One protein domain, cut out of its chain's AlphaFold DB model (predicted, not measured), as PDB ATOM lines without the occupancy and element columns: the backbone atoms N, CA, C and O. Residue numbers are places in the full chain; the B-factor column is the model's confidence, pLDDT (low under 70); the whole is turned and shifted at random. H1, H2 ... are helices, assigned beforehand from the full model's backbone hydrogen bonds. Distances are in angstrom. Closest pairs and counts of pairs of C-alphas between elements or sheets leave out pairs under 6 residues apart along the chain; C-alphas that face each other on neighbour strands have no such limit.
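AT A GLANCE: This is residues 62 to 115 of the 181 residues of the protein "Synaptotagmin" of Mesocestoides corti (UniProt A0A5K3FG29). One long helix, H2, sticks out by residues 86 to 101 and 103 to 109 from beside the later part of a shorter helix, H1, making a lopsided L. The printed part has 54 residues with two named helices, H1 then H2, and no named strand; its class is all helix. It is extended, with a radius of gyration of the C-alphas of 17.9 A and spans of 52 by 23 by 13 A.

IN THESE COORDINATES: Find C-alpha 81 at (103.683, 85.941, 74.099); from there H2, residues 81 to 113, runs 44.8 A to C-alpha 113 at (142.990, 106.896, 78.594), with a kink of 41 degrees near residue 107. H1, residues 62 to 77, begins at C-alpha 62 (98.761, 96.361, 85.757) and measures 22.6 A.

HOW THE PARTS SIT: Look at Ala 74 and Pro 81, whose C-alphas, 5.7 A apart, are the closest of the two helices. H1 and H2 touch through residues 70 to 74 and 81 to 85 alone, about perpendicular at 88 degrees. Every O i to N i+4 pair is within hydrogen-bond range in H1, and 28 of 29 in H2.

THE WHOLE: The C-alphas of Lys 75 and Lys 115 are the farthest apart, 53.0 A. The link from H1 to H2 is tight, and the printed part has no cut. Residues 106 to 115 have pLDDT under 70.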
ATOM      1  N   ILE A  62      97.459  96.372  86.437       83.06
ATOM      2  CA  ILE A  62      98.761  96.361  85.757       83.06
ATOM      3  C   ILE A  62      98.937  95.069  84.950       83.06
ATOM      4  O   ILE A  62      99.366  95.129  83.802       83.06
ATOM      5  N   GLN A  63      98.570  93.909  85.501       83.94
ATOM      6  CA  GLN A  63      98.670  92.643  84.775       83.94
ATOM      7  C   GLN A  63      97.768  92.601  83.542       83.94
ATOM      8  O   GLN A  63      98.200  92.108  82.501       83.94
ATOM      9  N   ASP A  64      96.550  93.131  83.631       88.12
ATOM     10  CA  ASP A  64      95.633  93.167  82.491       88.12
ATOM     11  C   ASP A  64      96.160  94.071  81.375       88.12
ATOM     12  O   ASP A  64      96.190  93.663  80.215       88.12
ATOM     13  N   GLN A  65      96.684  95.249  81.725       87.44
ATOM     14  CA  GLN A  65      97.303  96.150  80.751       87.44
ATOM     15  C   GLN A  65      98.525  95.507  80.081       87.44
ATOM     16  O   GLN A  65      98.677  95.565  78.861       87.44
ATOM     17  N   VAL A  66      99.367  94.819  80.855       85.31
ATOM     18  CA  VAL A  66     100.544  94.116  80.325       85.31
ATOM     19  C   VAL A  66     100.136  92.973  79.386       85.31
ATOM     20  O   VAL A  66     100.729  92.823  78.318       85.31
ATOM     21  N   LYS A  67      99.094  92.200  79.714       85.69
ATOM     22  CA  LYS A  67      98.589  91.115  78.852       85.69
ATOM     23  C   LYS A  67      98.028  91.635  77.528       85.69
ATOM     24  O   LYS A  67      98.291  91.028  76.490       85.69
ATOM     25  N   VAL A  68      97.282  92.743  77.550       87.12
ATOM     26  CA  VAL A  68      96.717  93.360  76.336       87.12
ATOM     27  C   VAL A  68      97.833  93.799  75.388       87.12
ATOM     28  O   VAL A  68      97.794  93.453  74.208       87.12
ATOM     29  N   VAL A  69      98.862  94.474  75.908       88.38
ATOM     30  CA  VAL A  69     100.005  94.938  75.106       88.38
ATOM     31  C   VAL A  69     100.805  93.762  74.539       88.38
ATOM     32  O   VAL A  69     101.140  93.761  73.358       88.38
ATOM     33  N   ILE A  70     101.063  92.719  75.336       85.69
ATOM     34  CA  ILE A  70     101.778  91.525  74.856       85.69
ATOM     35  C   ILE A  70     100.980  90.806  73.757       85.69
ATOM     36  O   ILE A  70     101.573  90.350  72.781       85.69
ATOM     37  N   ASN A  71      99.653  90.713  73.881       84.69
ATOM     38  CA  ASN A  71      98.813  90.056  72.878       84.69
ATOM     39  C   ASN A  71      98.735  90.861  71.568       84.69
ATOM     40  O   ASN A  71      98.730  90.280  70.486       84.69
ATOM     41  N   ASP A  72      98.714  92.193  71.645       87.12
ATOM     42  CA  ASP A  72      98.737  93.048  70.452       87.12
ATOM     43  C   ASP A  72     100.077  92.951  69.700       87.12
ATOM     44  O   ASP A  72     100.120  92.817  68.474       87.12
ATOM     45  N   LEU A  73     101.184  92.893  70.447       81.31
ATOM     46  CA  LEU A  73     102.523  92.666  69.898       81.31
ATOM     47  C   LEU A  73     102.670  91.264  69.296       81.31
ATOM     48  O   LEU A  73     103.234  91.118  68.211       81.31
ATOM     49  N   ALA A  74     102.124  90.243  69.960       81.00
ATOM     50  CA  ALA A  74     102.128  88.871  69.464       81.00
ATOM     51  C   ALA A  74     101.370  88.745  68.133       81.00
ATOM     52  O   ALA A  74     101.846  88.081  67.215       81.00
ATOM     53  N   LYS A  75     100.234  89.440  67.989       82.38
ATOM     54  CA  LYS A  75      99.454  89.473  66.739       82.38
ATOM     55  C   LYS A  75     100.191  90.185  65.607       82.38
ATOM     56  O   LYS A  75     100.199  89.693  64.485       82.38
ATOM     57  N   LYS A  76     100.825  91.327  65.894       80.81
ATOM     58  CA  LYS A  76     101.582  92.103  64.893       80.81
ATOM     59  C   LYS A  76     102.832  91.382  64.401       80.81
ATOM     60  O   LYS A  76     103.208  91.553  63.247       80.81
ATOM     61  N   LEU A  77     103.478  90.611  65.271       73.19
ATOM     62  CA  LEU A  77     104.746  89.954  64.964       73.19
ATOM     63  C   LEU A  77     104.585  88.448  64.671       73.19
ATOM     64  O   LEU A  77     105.564  87.806  64.313       73.19
ATOM     65  N   HIS A  78     103.376  87.879  64.792       77.62
ATOM     66  CA  HIS A  78     103.110  86.430  64.712       77.62
ATOM     67  C   HIS A  78     103.964  85.577  65.677       77.62
ATOM     68  O   HIS A  78     104.109  84.369  65.494       77.62
ATOM     69  N   VAL A  79     104.528  86.183  66.727       74.62
ATOM     70  CA  VAL A  79     105.423  85.512  67.683       74.62
ATOM     71  C   VAL A  79     104.670  85.287  68.991       74.62
ATOM     72  O   VAL A  79     103.980  86.198  69.453       74.62
ATOM     73  N   PRO A  80     104.785  84.107  69.624       81.00
ATOM     74  CA  PRO A  80     104.082  83.823  70.868       81.00
ATOM     75  C   PRO A  80     104.425  84.819  71.996       81.00
ATOM     76  O   PRO A  80     105.563  85.290  72.083       81.00
ATOM     77  N   PRO A  81     103.484  85.077  72.928       80.31
ATOM     78  CA  PRO A  81     103.683  85.941  74.099       80.31
ATOM     79  C   PRO A  81     104.952  85.639  74.909       80.31
ATOM     80  O   PRO A  81     105.590  86.548  75.440       80.31
ATOM     81  N   SER A  82     105.347  84.363  74.973       80.44
ATOM     82  CA  SER A  82     106.559  83.904  75.658       80.44
ATOM     83  C   SER A  82     107.838  84.510  75.075       80.44
ATOM     84  O   SER A  82     108.749  84.855  75.826       80.44
ATOM     85  N   ALA A  83     107.897  84.708  73.757       87.31
ATOM     86  CA  ALA A  83     109.052  85.295  73.089       87.31
ATOM     87  C   ALA A  83     109.175  86.801  73.358       87.31
ATOM     88  O   ALA A  83     110.279  87.313  73.529       87.31
ATOM     89  N   VAL A  84     108.045  87.511  73.445       85.81
ATOM     90  CA  VAL A  84     108.025  88.949  73.762       85.81
ATOM     91  C   VAL A  84     108.556  89.184  75.176       85.81
ATOM     92  O   VAL A  84     109.409  90.044  75.387       85.81
ATOM     93  N   ILE A  85     108.112  88.372  76.141       87.25
ATOM     94  CA  ILE A  85     108.600  88.436  77.526       87.25
ATOM     95  C   ILE A  85     110.104  88.132  77.573       87.25
ATOM     96  O   ILE A  85     110.858  88.864  78.215       87.25
ATOM     97  N   ALA A  86     110.558  87.104  76.847       89.00
ATOM     98  CA  ALA A  86     111.976  86.763  76.755       89.00
ATOM     99  C   ALA A  86     112.817  87.903  76.156       89.00
ATOM    100  O   ALA A  86     113.913  88.162  76.647       89.00
ATOM    101  N   MET A  87     112.300  88.629  75.160       90.06
ATOM    102  CA  MET A  87     112.972  89.806  74.599       90.06
ATOM    103  C   MET A  87     113.119  90.926  75.623       90.06
ATOM    104  O   MET A  87     114.209  91.473  75.761       90.06
ATOM    105  N   VAL A  88     112.069  91.241  76.387       89.69
ATOM    106  CA  VAL A  88     112.135  92.279  77.432       89.69
ATOM    107  C   VAL A  88     113.195  91.933  78.479       89.69
ATOM    108  O   VAL A  88     114.045  92.765  78.800       89.69
ATOM    109  N   VAL A  89     113.199  90.690  78.965       93.94
ATOM    110  CA  VAL A  89     114.218  90.208  79.913       93.94
ATOM    111  C   VAL A  89     115.610  90.221  79.272       93.94
ATOM    112  O   VAL A  89     116.577  90.649  79.904       93.94
ATOM    113  N   GLY A  90     115.708  89.824  78.002       95.31
ATOM    114  CA  GLY A  90     116.932  89.856  77.209       95.31
ATOM    115  C   GLY A  90     117.518  91.261  77.088       95.31
ATOM    116  O   GLY A  90     118.707  91.431  77.335       95.31
ATOM    117  N   PHE A  91     116.706  92.281  76.800       95.19
ATOM    118  CA  PHE A  91     117.160  93.675  76.737       95.19
ATOM    119  C   PHE A  91     117.645  94.188  78.091       95.19
ATOM    120  O   PHE A  91     118.685  94.840  78.150       95.19
ATOM    121  N   ILE A  92     116.945  93.869  79.183       94.56
ATOM    122  CA  ILE A  92     117.368  94.272  80.531       94.56
ATOM    123  C   ILE A  92     118.726  93.642  80.866       94.56
ATOM    124  O   ILE A  92     119.650  94.346  81.276       94.56
ATOM    125  N   LEU A  93     118.883  92.337  80.626       95.94
ATOM    126  CA  LEU A  93     120.151  91.637  80.837       95.94
ATOM    127  C   LEU A  93     121.252  92.139  79.905       95.94
ATOM    128  O   LEU A  93     122.385  92.294  80.342       95.94
ATOM    129  N   PHE A  94     120.937  92.432  78.646       95.50
ATOM    130  CA  PHE A  94     121.897  92.930  77.667       95.50
ATOM    131  C   PHE A  94     122.380  94.336  78.014       95.50
ATOM    132  O   PHE A  94     123.579  94.590  77.963       95.50
ATOM    133  N   ILE A  95     121.489  95.235  78.442       94.62
ATOM    134  CA  ILE A  95     121.859  96.577  78.908       94.62
ATOM    135  C   ILE A  95     122.703  96.479  80.177       94.62
ATOM    136  O   ILE A  95     123.737  97.137  80.258       94.62
ATOM    137  N   LEU A  96     122.321  95.640  81.144       93.50
ATOM    138  CA  LEU A  96     123.126  95.414  82.346       93.50
ATOM    139  C   LEU A  96     124.485  94.802  82.007       93.50
ATOM    140  O   LEU A  96     125.493  95.224  82.566       93.50
ATOM    141  N   LEU A  97     124.540  93.858  81.066       92.44
ATOM    142  CA  LEU A  97     125.776  93.230  80.618       92.44
ATOM    143  C   LEU A  97     126.651  94.222  79.858       92.44
ATOM    144  O   LEU A  97     127.847  94.254  80.109       92.44
ATOM    145  N   ILE A  98     126.091  95.066  78.990       92.00
ATOM    146  CA  ILE A  98     126.824  96.136  78.307       92.00
ATOM    147  C   ILE A  98     127.312  97.163  79.320       92.00
ATOM    148  O   ILE A  98     128.484  97.519  79.284       92.00
ATOM    149  N   LEU A  99     126.468  97.617  80.243       88.19
ATOM    150  CA  LEU A  99     126.839  98.595  81.262       88.19
ATOM    151  C   LEU A  99     127.923  98.032  82.183       88.19
ATOM    152  O   LEU A  99     128.929  98.692  82.425       88.19
ATOM    153  N   TYR A 100     127.783  96.786  82.629       91.62
ATOM    154  CA  TYR A 100     128.800  96.078  83.396       91.62
ATOM    155  C   TYR A 100     130.073  95.852  82.578       91.62
ATOM    156  O   TYR A 100     131.168  96.073  83.087       91.62
ATOM    157  N   CYS A 101     129.967  95.478  81.303       86.19
ATOM    158  CA  CYS A 101     131.110  95.330  80.407       86.19
ATOM    159  C   CYS A 101     131.822  96.668  80.215       86.19
ATOM    160  O   CYS A 101     133.041  96.710  80.292       86.19
ATOM    161  N   LEU A 102     131.110  97.772  80.017       82.88
ATOM    162  CA  LEU A 102     131.697  99.101  79.855       82.88
ATOM    163  C   LEU A 102     132.233  99.652  81.180       82.88
ATOM    164  O   LEU A 102     133.270 100.298  81.182       82.88
ATOM    165  N   CYS A 103     131.624  99.364  82.324       82.25
ATOM    166  CA  CYS A 103     132.188  99.736  83.619       82.25
ATOM    167  C   CYS A 103     133.418  98.878  83.945       82.25
ATOM    168  O   CYS A 103     134.461  99.411  84.291       82.25
ATOM    169  N   LYS A 104     133.379  97.560  83.756       78.56
ATOM    170  CA  LYS A 104     134.491  96.653  84.089       78.56
ATOM    171  C   LYS A 104     135.632  96.708  83.071       78.56
ATOM    172  O   LYS A 104     136.788  96.905  83.438       78.56
ATOM    173  N   ARG A 105     135.323  96.587  81.777       73.44
ATOM    174  CA  ARG A 105     136.293  96.667  80.666       73.44
ATOM    175  C   ARG A 105     136.684  98.110  80.384       73.44
ATOM    176  O   ARG A 105     137.848  98.399  80.102       73.44
ATOM    177  N   GLY A 106     135.721  99.021  80.483       63.72
ATOM    178  CA  GLY A 106     135.980 100.437  80.321       63.72
ATOM    179  C   GLY A 106     136.660 101.044  81.533       63.72
ATOM    180  O   GLY A 106     137.494 101.861  81.259       63.72
ATOM    181  N   LEU A 107     136.518 100.657  82.808       58.88
ATOM    182  CA  LEU A 107     137.383 101.243  83.858       58.88
ATOM    183  C   LEU A 107     138.863 100.877  83.662       58.88
ATOM    184  O   LEU A 107     139.708 101.744  83.830       58.88
ATOM    185  N   ILE A 108     139.208  99.674  83.202       56.41
ATOM    186  CA  ILE A 108     140.611  99.308  82.916       56.41
ATOM    187  C   ILE A 108     141.142 100.056  81.676       56.41
ATOM    188  O   ILE A 108     142.253 100.592  81.692       56.41
ATOM    189  N   LYS A 109     140.335 100.170  80.609       56.38
ATOM    190  CA  LYS A 109     140.713 100.880  79.368       56.38
ATOM    191  C   LYS A 109     140.618 102.410  79.493       56.38
ATOM    192  O   LYS A 109     141.414 103.132  78.905       56.38
ATOM    193  N   ARG A 110     139.697 102.901  80.317       55.53
ATOM    194  CA  ARG A 110     139.521 104.297  80.736       55.53
ATOM    195  C   ARG A 110     140.684 104.660  81.640       55.53
ATOM    196  O   ARG A 110     141.339 105.619  81.313       55.53
ATOM    197  N   ARG A 111     141.125 103.859  82.615       52.97
ATOM    198  CA  ARG A 111     142.371 104.138  83.374       52.97
ATOM    199  C   ARG A 111     143.634 104.262  82.499       52.97
ATOM    200  O   ARG A 111     144.548 104.981  82.888       52.97
ATOM    201  N   ARG A 112     143.675 103.634  81.313       52.06
ATOM    202  CA  ARG A 112     144.732 103.841  80.296       52.06
ATOM    203  C   ARG A 112     144.535 105.098  79.424       52.06
ATOM    204  O   ARG A 112     145.514 105.591  78.888       52.06
ATOM    205  N   LYS A 113     143.313 105.638  79.309       50.66
ATOM    206  CA  LYS A 113     142.990 106.896  78.594       50.66
ATOM    207  C   LYS A 113     142.704 108.105  79.511       50.66
ATOM    208  O   LYS A 113     142.640 109.235  79.055       50.66
ATOM    209  N   GLU A 114     142.549 107.901  80.814       47.53
ATOM    210  CA  GLU A 114     142.165 108.923  81.803       47.53
ATOM    211  C   GLU A 114     143.344 109.623  82.435       47.53
ATOM    212  O   GLU A 114     143.153 110.676  83.037       47.53
ATOM    213  N   LYS A 115     144.557 109.090  82.260       48.09
ATOM    214  CA  LYS A 115     145.751 109.887  82.521       48.09
ATOM    215  C   LYS A 115     145.850 111.098  81.570       48.09
ATOM    216  O   LYS A 115     146.619 111.995  81.871       48.09
TER     217      LYS A 115